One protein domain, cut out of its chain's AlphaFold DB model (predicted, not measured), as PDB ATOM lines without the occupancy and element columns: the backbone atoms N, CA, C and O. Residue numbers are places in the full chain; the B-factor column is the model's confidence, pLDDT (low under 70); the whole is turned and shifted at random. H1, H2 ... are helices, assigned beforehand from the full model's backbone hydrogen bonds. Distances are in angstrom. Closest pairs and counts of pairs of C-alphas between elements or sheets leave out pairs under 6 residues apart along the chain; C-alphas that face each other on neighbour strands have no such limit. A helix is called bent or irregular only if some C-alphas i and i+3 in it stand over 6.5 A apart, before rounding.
ATOM      1  N   VAL A  19      10.839  28.994  21.879       62.28
ATOM      2  CA  VAL A  19       9.501  28.631  22.340       62.28
ATOM      3  C   VAL A  19       9.493  28.829  23.846       62.28
ATOM      4  O   VAL A  19      10.130  28.072  24.570       62.28
ATOM      5  N   ASP A  20       8.828  29.886  24.312       60.75
ATOM      6  CA  ASP A  20       8.719  30.195  25.748       60.75
ATOM      7  C   ASP A  20      10.085  30.272  26.477       60.75
ATOM      8  O   ASP A  20      10.263  29.797  27.595       60.75
ATOM      9  N   GLY A  21      11.097  30.836  25.805       64.94
ATOM     10  CA  GLY A  21      12.454  30.994  26.348       64.94
ATOM     11  C   GLY A  21      13.359  29.758  26.255       64.94
ATOM     12  O   GLY A  21      14.502  29.826  26.701       64.94
ATOM     13  N   ILE A  22      12.885  28.660  25.658       71.25
ATOM     14  CA  ILE A  22      13.675  27.459  25.362       71.25
ATOM     15  C   ILE A  22      13.908  27.386  23.852       71.25
ATOM     16  O   ILE A  22      12.977  27.607  23.073       71.25
ATOM     17  N   SER A  23      15.129  27.054  23.424       83.12
ATOM     18  CA  SER A  23      15.386  26.850  22.001       83.12
ATOM     19  C   SER A  23      14.557  25.672  21.485       83.12
ATOM     20  O   SER A  23      14.408  24.635  22.140       83.12
ATOM     21  N   LEU A  24      14.015  25.794  20.278       79.94
ATOM     22  CA  LEU A  24      13.267  24.708  19.655       79.94
ATOM     23  C   LEU A  24      14.111  23.432  19.522       79.94
ATOM     24  O   LEU A  24      13.583  22.324  19.607       79.94
ATOM     25  N   LEU A  25      15.424  23.581  19.340       82.38
ATOM     26  CA  LEU A  25      16.347  22.456  19.295       82.38
ATOM     27  C   LEU A  25      16.419  21.732  20.647       82.38
ATOM     28  O   LEU A  25      16.324  20.506  20.674       82.38
ATOM     29  N   ASP A  26      16.514  22.461  21.759       84.38
ATOM     30  CA  ASP A  26      16.496  21.871  23.103       84.38
ATOM     31  C   ASP A  26      15.166  21.175  23.389       84.38
ATOM     32  O   ASP A  26      15.143  20.057  23.906       84.38
ATOM     33  N   MET A  27      14.051  21.786  22.982       84.31
ATOM     34  CA  MET A  27      12.720  21.188  23.096       84.31
ATOM     35  C   MET A  27      12.631  19.860  22.328       84.31
ATOM     36  O   MET A  27      12.163  18.857  22.871       84.31
ATOM     37  N   LEU A  28      13.131  19.814  21.089       85.44
ATOM     38  CA  LEU A  28      13.181  18.586  20.291       85.44
ATOM     39  C   LEU A  28      14.124  17.537  20.889       85.44
ATOM     40  O   LEU A  28      13.793  16.352  20.881       85.44
ATOM     41  N   ASN A  29      15.258  17.949  21.455       88.06
ATOM     42  CA  ASN A  29      16.174  17.047  22.153       88.06
ATOM     43  C   ASN A  29      15.511  16.408  23.380       88.06
ATOM     44  O   ASN A  29      15.641  15.200  23.580       88.06
ATOM     45  N   VAL A  30      14.746  17.178  24.160       87.62
ATOM     46  CA  VAL A  30      13.954  16.657  25.285       87.62
ATOM     47  C   VAL A  30      12.900  15.661  24.797       87.62
ATOM     48  O   VAL A  30      12.774  14.581  25.375       87.62
ATOM     49  N   CYS A  31      12.181  15.968  23.713       88.69
ATOM     50  CA  CYS A  31      11.216  15.040  23.119       88.69
ATOM     51  C   CYS A  31      11.888  13.737  22.660       88.69
ATOM     52  O   CYS A  31      11.402  12.655  22.979       88.69
ATOM     53  N   ASN A  32      13.031  13.820  21.977       89.38
ATOM     54  CA  ASN A  32      13.790  12.650  21.532       89.38
ATOM     55  C   ASN A  32      14.293  11.800  22.707       89.38
ATOM     56  O   ASN A  32      14.213  10.572  22.657       89.38
ATOM     57  N   LEU A  33      14.754  12.435  23.788       90.94
ATOM     58  CA  LEU A  33      15.140  11.733  25.011       90.94
ATOM     59  C   LEU A  33      13.942  11.017  25.647       90.94
ATOM     60  O   LEU A  33      14.063   9.867  26.066       90.94
ATOM     61  N   ALA A  34      12.775  11.663  25.682       89.62
ATOM     62  CA  ALA A  34      11.554  11.052  26.195       89.62
ATOM     63  C   ALA A  34      11.109   9.847  25.347       89.62
ATOM     64  O   ALA A  34      10.726   8.825  25.913       89.62
ATOM     65  N   ILE A  35      11.220   9.930  24.015       90.69
ATOM     66  CA  ILE A  35      10.968   8.801  23.102       90.69
ATOM     67  C   ILE A  35      11.906   7.636  23.433       90.69
ATOM     68  O   ILE A  35      11.449   6.510  23.618       90.69
ATOM     69  N   ALA A  36      13.209   7.902  23.559       92.12
ATOM     70  CA  ALA A  36      14.204   6.880  23.884       92.12
ATOM     71  C   ALA A  36      14.003   6.264  25.283       92.12
ATOM     72  O   ALA A  36      14.377   5.116  25.509       92.12
ATOM     73  N   GLY A  37      13.398   7.007  26.214       92.94
ATOM     74  CA  GLY A  37      13.089   6.554  27.571       92.94
ATOM     75  C   GLY A  37      11.813   5.716  27.704       92.94
ATOM     76  O   GLY A  37      11.605   5.110  28.757       92.94
ATOM     77  N   LEU A  38      10.963   5.643  26.670       94.19
ATOM     78  CA  LEU A  38       9.702   4.890  26.716       94.19
ATOM     79  C   LEU A  38       9.882   3.410  27.108       94.19
ATOM     80  O   LEU A  38       9.138   2.967  27.984       94.19
ATOM     81  N   PRO A  39      10.856   2.647  26.565       93.88
ATOM     82  CA  PRO A  39      11.071   1.256  26.970       93.88
ATOM     83  C   PRO A  39      11.394   1.114  28.462       93.88
ATOM     84  O   PRO A  39      10.769   0.319  29.158       93.88
ATOM     85  N   ALA A  40      12.287   1.957  28.989       94.25
ATOM     86  CA  ALA A  40      12.636   1.943  30.409       94.25
ATOM     87  C   ALA A  40      11.434   2.293  31.305       94.25
ATOM     88  O   ALA A  40      11.281   1.748  32.399       94.25
ATOM     89  N   LEU A  41      10.550   3.185  30.843       93.81
ATOM     90  CA  LEU A  41       9.312   3.499  31.550       93.81
ATOM     91  C   LEU A  41       8.332   2.316  31.547       93.81
ATOM     92  O   LEU A  41       7.698   2.058  32.571       93.81
ATOM     93  N   VAL A  42       8.214   1.590  30.433       94.06
ATOM     94  CA  VAL A  42       7.419   0.355  30.354       94.06
ATOM     95  C   VAL A  42       7.959  -0.682  31.334       94.06
ATOM     96  O   VAL A  42       7.183  -1.201  32.139       94.06
ATOM     97  N   ASP A  43       9.271  -0.922  31.346       94.38
ATOM     98  CA  ASP A  43       9.914  -1.860  32.272       94.38
ATOM     99  C   ASP A  43       9.644  -1.483  33.734       94.38
ATOM    100  O   ASP A  43       9.260  -2.332  34.540       94.38
ATOM    101  N   ALA A  44       9.761  -0.198  34.078       94.38
ATOM    102  CA  ALA A  44       9.455   0.289  35.420       94.38
ATOM    103  C   ALA A  44       7.984   0.050  35.799       94.38
ATOM    104  O   ALA A  44       7.688  -0.356  36.923       94.38
ATOM    105  N   ILE A  45       7.044   0.270  34.872       94.06
ATOM    106  CA  ILE A  45       5.615   0.002  35.094       94.06
ATOM    107  C   ILE A  45       5.368  -1.496  35.293       94.06
ATOM    108  O   ILE A  45       4.594  -1.874  36.174       94.06
ATOM    109  N   GLN A  46       6.050  -2.354  34.536       90.94
ATOM    110  CA  GLN A  46       5.984  -3.805  34.721       90.94
ATOM    111  C   GLN A  46       6.564  -4.247  36.076       90.94
ATOM    112  O   GLN A  46       6.090  -5.225  36.647       90.94
ATOM    113  N   GLN A  47       7.518  -3.495  36.631       93.50
ATOM    114  CA  GLN A  47       8.097  -3.710  37.964       93.50
ATOM    115  C   GLN A  47       7.273  -3.092  39.111       93.50
ATOM    116  O   GLN A  47       7.690  -3.141  40.267       93.50
ATOM    117  N   GLY A  48       6.095  -2.528  38.824       92.50
ATOM    118  CA  GLY A  48       5.174  -1.998  39.834       92.50
ATOM    119  C   GLY A  48       5.127  -0.472  39.936       92.50
ATOM    120  O   GLY A  48       4.435   0.057  40.809       92.50
ATOM    121  N   ALA A  49       5.804   0.265  39.047       93.75
ATOM    122  CA  ALA A  49       5.606   1.707  38.958       93.75
ATOM    123  C   ALA A  49       4.163   2.046  38.517       93.75
ATOM    124  O   ALA A  49       3.483   1.245  37.866       93.75
ATOM    125  N   PRO A  50       3.656   3.252  38.832       93.44
ATOM    126  CA  PRO A  50       2.281   3.609  38.507       93.44
ATOM    127  C   PRO A  50       2.012   3.584  36.994       93.44
ATOM    128  O   PRO A  50       2.616   4.345  36.244       93.44
ATOM    129  N   ARG A  51       1.007   2.817  36.550       90.31
ATOM    130  CA  ARG A  51       0.576   2.781  35.133       90.31
ATOM    131  C   ARG A  51       0.235   4.154  34.554       90.31
ATOM    132  O   ARG A  51       0.446   4.398  33.375       90.31
ATOM    133  N   ARG A  52      -0.241   5.080  35.397       91.81
ATOM    134  CA  ARG A  52      -0.536   6.475  35.017       91.81
ATOM    135  C   ARG A  52       0.700   7.293  34.618       91.81
ATOM    136  O   ARG A  52       0.536   8.405  34.128       91.81
ATOM    137  N   SER A  53       1.913   6.800  34.867       91.38
ATOM    138  CA  SER A  53       3.156   7.497  34.522       91.38
ATOM    139  C   SER A  53       3.351   7.601  33.010       91.38
ATOM    140  O   SER A  53       3.721   8.674  32.541       91.38
ATOM    141  N   LEU A  54       3.014   6.549  32.250       93.06
ATOM    142  CA  LEU A  54       3.095   6.569  30.785       93.06
ATOM    143  C   LEU A  54       2.205   7.660  30.160       93.06
ATOM    144  O   LEU A  54       2.759   8.573  29.551       93.06
ATOM    145  N   PRO A  55       0.870   7.674  30.358       93.38
ATOM    146  CA  PRO A  55       0.022   8.695  29.744       93.38
ATOM    147  C   PRO A  55       0.364  10.117  30.212       93.38
ATOM    148  O   PRO A  55       0.214  11.064  29.445       93.38
ATOM    149  N   ARG A  56       0.876  10.299  31.439       92.69
ATOM    150  CA  ARG A  56       1.355  11.612  31.908       92.69
ATOM    151  C   ARG A  56       2.575  12.098  31.141       92.69
ATOM    152  O   ARG A  56       2.582  13.248  30.711       92.69
ATOM    153  N   MET A  57       3.583  11.241  30.979       93.31
ATOM    154  CA  MET A  57       4.770  11.583  30.201       93.31
ATOM    155  C   MET A  57       4.380  11.869  28.751       93.31
ATOM    156  O   MET A  57       4.754  12.909  28.213       93.31
ATOM    157  N   CYS A  58       3.556  11.002  28.159       93.88
ATOM    158  CA  CYS A  58       3.114  11.161  26.783       93.88
ATOM    159  C   CYS A  58       2.373  12.484  26.558       93.88
ATOM    160  O   CYS A  58       2.645  13.181  25.586       93.88
ATOM    161  N   ASN A  59       1.492  12.885  27.477       93.38
ATOM    162  CA  ASN A  59       0.791  14.167  27.378       93.38
ATOM    163  C   ASN A  59       1.741  15.371  27.452       93.38
ATOM    164  O   ASN A  59       1.538  16.340  26.724       93.38
ATOM    165  N   GLY A  60       2.788  15.306  28.284       91.31
ATOM    166  CA  GLY A  60       3.819  16.345  28.330       91.31
ATOM    167  C   GLY A  60       4.568  16.474  27.003       91.31
ATOM    168  O   GLY A  60       4.685  17.571  26.464       91.31
ATOM    169  N   VAL A  61       5.005  15.349  26.429       92.19
ATOM    170  CA  VAL A  61       5.712  15.331  25.137       92.19
ATOM    171  C   VAL A  61       4.819  15.834  23.999       92.19
ATOM    172  O   VAL A  61       5.264  16.648  23.195       92.19
ATOM    173  N   ARG A  62       3.537  15.439  23.960       93.94
ATOM    174  CA  ARG A  62       2.560  15.961  22.985       93.94
ATOM    175  C   ARG A  62       2.405  17.472  23.073       93.94
ATOM    176  O   ARG A  62       2.363  18.136  22.041       93.94
ATOM    177  N   TRP A  63       2.338  18.015  24.289       91.31
ATOM    178  CA  TRP A  63       2.258  19.458  24.491       91.31
ATOM    179  C   TRP A  63       3.508  20.167  23.960       91.31
ATOM    180  O   TRP A  63       3.382  21.132  23.204       91.31
ATOM    181  N   PHE A  64       4.701  19.645  24.263       89.50
ATOM    182  CA  PHE A  64       5.947  20.208  23.744       89.50
ATOM    183  C   PHE A  64       6.014  20.154  22.213       89.50
ATOM    184  O   PHE A  64       6.347  21.148  21.576       89.50
ATOM    185  N   LEU A  65       5.634  19.030  21.602       91.00
ATOM    186  CA  LEU A  65       5.600  18.888  20.145       91.00
ATOM    187  C   LEU A  65       4.575  19.820  19.486       91.00
ATOM    188  O   LEU A  65       4.857  20.371  18.426       91.00
ATOM    189  N   ALA A  66       3.412  20.037  20.100       90.94
ATOM    190  CA  ALA A  66       2.423  20.987  19.594       90.94
ATOM    191  C   ALA A  66       2.952  22.431  19.636       90.94
ATOM    192  O   ALA A  66       2.822  23.166  18.657       90.94
ATOM    193  N   ALA A  67       3.607  22.820  20.734       87.94
ATOM    194  CA  ALA A  67       4.246  24.127  20.861       87.94
ATOM    195  C   ALA A  67       5.397  24.300  19.851       87.94
ATOM    196  O   ALA A  67       5.490  25.335  19.189       87.94
ATOM    197  N   ALA A  68       6.207  23.258  19.651       87.12
ATOM    198  CA  ALA A  68       7.246  23.205  18.628       87.12
ATOM    199  C   ALA A  68       6.680  23.397  17.211       87.12
ATOM    200  O   ALA A  68       7.237  24.156  16.424       87.12
ATOM    201  N   GLN A  69       5.561  22.743  16.879       90.50
ATOM    202  CA  GLN A  69       4.914  22.883  15.569       90.50
ATOM    203  C   GLN A  69       4.384  24.299  15.344       90.50
ATOM    204  O   GLN A  69       4.551  24.838  14.252       90.50
ATOM    205  N   ALA A  70       3.776  24.903  16.367       88.69
ATOM    206  CA  ALA A  70       3.286  26.277  16.298       88.69
ATOM    207  C   ALA A  70       4.438  27.270  16.076       88.69
ATOM    208  O   ALA A  70       4.360  28.124  15.199       88.69
ATOM    209  N   ALA A  71       5.544  27.114  16.804       85.19
ATOM    210  CA  ALA A  71       6.714  27.978  16.660       85.19
ATOM    211  C   ALA A  71       7.459  27.783  15.327       85.19
ATOM    212  O   ALA A  71       8.110  28.694  14.819       85.19
ATOM    213  N   ALA A  72       7.357  26.588  14.747       85.75
ATOM    214  CA  ALA A  72       7.943  26.225  13.466       85.75
ATOM    215  C   ALA A  72       7.093  26.623  12.249       85.75
ATOM    216  O   ALA A  72       7.534  26.399  11.122       85.75
ATOM    217  N   GLN A  73       5.883  27.161  12.440       86.31
ATOM    218  CA  GLN A  73       4.878  27.308  11.381       86.31
ATOM    219  C   GLN A  73       5.390  28.069  10.146       86.31
ATOM    220  O   GLN A  73       5.087  27.672   9.021       86.31
ATOM    221  N   ASP A  74       6.222  29.092  10.351       85.38
ATOM    222  CA  ASP A  74       6.784  29.929   9.280       85.38
ATOM    223  C   ASP A  74       8.100  29.386   8.686       85.38
ATOM    224  O   ASP A  74       8.671  29.985   7.773       85.38
ATOM    225  N   LYS A  75       8.608  28.249   9.184       85.62
ATOM    226  CA  LYS A  75       9.854  27.614   8.723       85.62
ATOM    227  C   LYS A  75       9.587  26.173   8.263       85.62
ATOM    228  O   LYS A  75       9.674  25.246   9.069       85.62
ATOM    229  N   PRO A  76       9.305  25.942   6.967       83.44
ATOM    230  CA  PRO A  76       8.774  24.668   6.478       83.44
ATOM    231  C   PRO A  76       9.718  23.472   6.672       83.44
ATOM    232  O   PRO A  76       9.253  22.390   7.027       83.44
ATOM    233  N   GLU A  77      11.029  23.653   6.488       81.38
ATOM    234  CA  GLU A  77      12.021  22.582   6.693       81.38
ATOM    235  C   GLU A  77      12.050  22.107   8.149       81.38
ATOM    236  O   GLU A  77      12.079  20.914   8.449       81.38
ATOM    237  N   LEU A  78      11.979  23.062   9.066       82.44
ATOM    238  CA  LEU A  78      12.041  22.809  10.491       82.44
ATOM    239  C   LEU A  78      10.696  22.277  11.015       82.44
ATOM    240  O   LEU A  78      10.682  21.325  11.793       82.44
ATOM    241  N   LEU A  79       9.565  22.754  10.484       87.06
ATOM    242  CA  LEU A  79       8.245  22.161  10.717       87.06
ATOM    243  C   LEU A  79       8.177  20.695  10.267       87.06
ATOM    244  O   LEU A  79       7.557  19.878  10.951       87.06
ATOM    245  N   ALA A  80       8.797  20.346   9.137       87.38
ATOM    246  CA  ALA A  80       8.864  18.963   8.671       87.38
ATOM    247  C   ALA A  80       9.614  18.070   9.674       87.38
ATOM    248  O   ALA A  80       9.118  16.994  10.011       87.38
ATOM    249  N   GLY A  81      10.735  18.553  10.220       87.06
ATOM    250  CA  GLY A  81      11.471  17.872  11.290       87.06
ATOM    251  C   GLY A  81      10.626  17.660  12.549       87.06
ATOM    252  O   GLY A  81      10.509  16.535  13.029       87.06
ATOM    253  N   VAL A  82       9.945  18.704  13.040       89.31
ATOM    254  CA  VAL A  82       9.061  18.587  14.219       89.31
ATOM    255  C   VAL A  82       7.934  17.572  13.974       89.31
ATOM    256  O   VAL A  82       7.615  16.766  14.851       89.31
ATOM    257  N   LYS A  83       7.320  17.579  12.783       91.12
ATOM    258  CA  LYS A  83       6.267  16.617  12.413       91.12
ATOM    259  C   LYS A  83       6.786  15.183  12.370       91.12
ATOM    260  O   LYS A  83       6.094  14.284  12.842       91.12
ATOM    261  N   GLN A  84       7.993  14.974  11.847       90.81
ATOM    262  CA  GLN A  84       8.637  13.664  11.841       90.81
ATOM    263  C   GLN A  84       8.854  13.150  13.269       90.81
ATOM    264  O   GLN A  84       8.459  12.023  13.573       90.81
ATOM    265  N   THR A  85       9.401  13.979  14.163       89.94
ATOM    266  CA  THR A  85       9.577  13.621  15.578       89.94
ATOM    267  C   THR A  85       8.241  13.302  16.246       89.94
ATOM    268  O   THR A  85       8.138  12.315  16.971       89.94
ATOM    269  N   ALA A  86       7.190  14.078  15.963       93.12
ATOM    270  CA  ALA A  86       5.863  13.812  16.508       93.12
ATOM    271  C   ALA A  86       5.287  12.468  16.041       93.12
ATOM    272  O   ALA A  86       4.731  11.722  16.843       93.12
ATOM    273  N   GLN A  87       5.471  12.116  14.768       94.31
ATOM    274  CA  GLN A  87       5.038  10.823  14.242       94.31
ATOM    275  C   GLN A  87       5.800   9.655  14.882       94.31
ATOM    276  O   GLN A  87       5.193   8.647  15.242       94.31
ATOM    277  N   GLN A  88       7.121   9.786  15.044       92.94
ATOM    278  CA  GLN A  88       7.940   8.781  15.726       92.94
ATOM    279  C   GLN A  88       7.511   8.605  17.185       92.94
ATOM    280  O   GLN A  88       7.414   7.475  17.664       92.94
ATOM    281  N   PHE A  89       7.211   9.711  17.867       94.75
ATOM    282  CA  PHE A  89       6.705   9.688  19.230       94.75
ATOM    283  C   PHE A  89       5.372   8.939  19.340       94.75
ATOM    284  O   PHE A  89       5.265   8.054  20.183       94.75
ATOM    285  N   GLU A  90       4.378   9.228  18.494       95.69
ATOM    286  CA  GLU A  90       3.075   8.548  18.581       95.69
ATOM    287  C   GLU A  90       3.184   7.042  18.307       95.69
ATOM    288  O   GLU A  90       2.543   6.247  18.993       95.69
ATOM    289  N   LEU A  91       4.042   6.625  17.367       95.56
ATOM    290  CA  LEU A  91       4.313   5.205  17.128       95.56
ATOM    291  C   LEU A  91       4.911   4.534  18.376       95.56
ATOM    292  O   LEU A  91       4.456   3.470  18.795       95.56
ATOM    293  N   ALA A  92       5.924   5.163  18.977       93.94
ATOM    294  CA  ALA A  92       6.589   4.639  20.164       93.94
ATOM    295  C   ALA A  92       5.655   4.616  21.386       93.94
ATOM    296  O   ALA A  92       5.667   3.653  22.151       93.94
ATOM    297  N   ALA A  93       4.820   5.644  21.555       94.69
ATOM    298  CA  ALA A  93       3.831   5.725  22.623       94.69
ATOM    299  C   ALA A  93       2.764   4.630  22.481       94.69
ATOM    300  O   ALA A  93       2.490   3.930  23.452       94.69
ATOM    301  N   ALA A  94       2.225   4.419  21.276       94.56
ATOM    302  CA  ALA A  94       1.264   3.349  21.013       94.56
ATOM    303  C   ALA A  94       1.860   1.956  21.276       94.56
ATOM    304  O   ALA A  94       1.204   1.098  21.869       94.56
ATOM    305  N   PHE A  95       3.122   1.738  20.890       93.69
ATOM    306  CA  PHE A  95       3.837   0.504  21.210       93.69
ATOM    307  C   PHE A  95       3.979   0.312  22.728       93.69
ATOM    308  O   PHE A  95       3.621  -0.739  23.252       93.69
ATOM    309  N   ALA A  96       4.415   1.345  23.453       93.44
ATOM    310  CA  ALA A  96       4.542   1.305  24.910       93.44
ATOM    311  C   ALA A  96       3.201   1.041  25.623       93.44
ATOM    312  O   ALA A  96       3.150   0.293  26.599       93.44
ATOM    313  N   GLU A  97       2.104   1.628  25.137       93.19
ATOM    314  CA  GLU A  97       0.755   1.380  25.656       93.19
ATOM    315  C   GLU A  97       0.321  -0.076  25.427       93.19
ATOM    316  O   GLU A  97      -0.188  -0.718  26.351       93.19
ATOM    317  N   SER A  98       0.586  -0.623  24.235       92.44
ATOM    318  CA  SER A  98       0.322  -2.030  23.913       92.44
ATOM    319  C   SER A  98       1.067  -2.980  24.857       92.44
ATOM    320  O   SER A  98       0.457  -3.897  25.404       92.44
ATOM    321  N   GLU A  99       2.351  -2.732  25.123       91.19
ATOM    322  CA  GLU A  99       3.184  -3.567  26.006       91.19
ATOM    323  C   GLU A  99       2.691  -3.612  27.463       91.19
ATOM    324  O   GLU A  99       2.941  -4.574  28.194       91.19
ATOM    325  N   ILE A 100       1.981  -2.575  27.913       87.75
ATOM    326  CA  ILE A 100       1.374  -2.537  29.251       87.75
ATOM    327  C   ILE A 100      -0.016  -3.195  29.247       87.75
ATOM    328  O   ILE A 100      -0.459  -3.701  30.283       87.75
ATOM    329  N   SER A 101      -0.707  -3.193  28.103       80.06
ATOM    330  CA  SER A 101      -2.066  -3.722  27.958       80.06
ATOM    331  C   SER A 101      -2.127  -5.239  27.749       80.06
ATOM    332  O   SER A 101      -3.119  -5.846  28.142       80.06
ATOM    333  N   THR A 102      -1.115  -5.862  27.141       63.12
ATOM    334  CA  THR A 102      -1.132  -7.284  26.731       63.12
ATOM    335  C   THR A 102      -0.862  -8.293  27.853       63.12
ATOM    336  O   THR A 102      -1.046  -9.487  27.639       63.12
ATOM    337  N   LYS A 103      -0.451  -7.860  29.052       57.12
ATOM    338  CA  LYS A 103      -0.125  -8.755  30.186       57.12
ATOM    339  C   LYS A 103      -1.287  -8.973  31.180       57.12
ATOM    340  O   LYS A 103      -1.033  -9.019  32.384       57.12
TER     341      LYS A 103
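This is residues 19 to 103 of the 104 residues of an uncharacterized protein of Kingella sp (UniProt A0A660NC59). Three helices stand side by side in an elongated up-and-down bundle, their centres at the corners of a triangle; the first helix, H1, is bent into two arms, H1a and H1b, and both arms pack on H2 and H3. After the short link, H2 folds back beside H1a, meeting H1b with residues 53 to 54 alone, and H3, the longest helix, folds back along H2. The printed part has 85 residues, with three named helices in the order H1, H2, H3 and no named strand; its class is all helix. It is only just compact, close to loose, with a radius of gyration of the C-alphas of 13.8 A, and its C-alphas span 44 by 22 by 15 A, only just elongated.

Begin at residues 24 to 46, H1, by its hydrogen bonds assigned as one helix, but bent: C-alphas 36 and 39 are 7.1 A apart. Its arms, H1a at residues 24 to 36 and H1b at residues 39 to 46, stand at a steep tilt of 48 degrees. H1a, H2 at residues 53 to 71 and H3 at residues 76 to 101 form the bundle, up and down, each running against the one before it. H1a and H2 touch, closest at the C-alphas of Cys 31 and Val 61, 5.9 A, with a shallow tilt of 27 degrees, opposite ways. H1b and H2 are a helical hairpin at a shallow tilt of 31 degrees; H2 touches H1b with residues 53 to 54 alone, closest at the C-alphas of Leu 41 and Leu 54, 7.0 A. H2 and H3 are a helical hairpin at a shallow tilt of 11 degrees, closest at the C-alphas of Gln 69 and Leu 79, 5.9 A. H3 touches H1a with residues 82 to 93 alone, closest at the C-alphas of Ile 35 and Phe 89, 5.8 A, and they run the same way. H3 touches H1b with residues 96 to 100 alone, closest at the C-alphas of Val 42 and Ala 96, 6.2 A. In H1a, H1b, H2 and H3 every O i to N i+4 pair is within hydrogen-bond range.

Find C-alpha 24 at (13.267, 24.708, 19.655); from there H1a runs 18.3 A to C-alpha 36. H1b covers 10.6 A. Look next at C-alpha 53, (3.156, 7.497, 34.522), where H2 begins its 27.4 A. H3 runs 37.2 A and ends at C-alpha 101, (-2.066, -3.722, 27.958).

The C-alphas farthest apart are those of Asp 74 and Lys 103, 44.5 A. The printed part has no cut; the link from H1 to H2 is short and that from H2 to H3 tight. Look for pLDDT under 70 at residues 19 to 21 and 102 to 103; the mean of the printed part is 88.4.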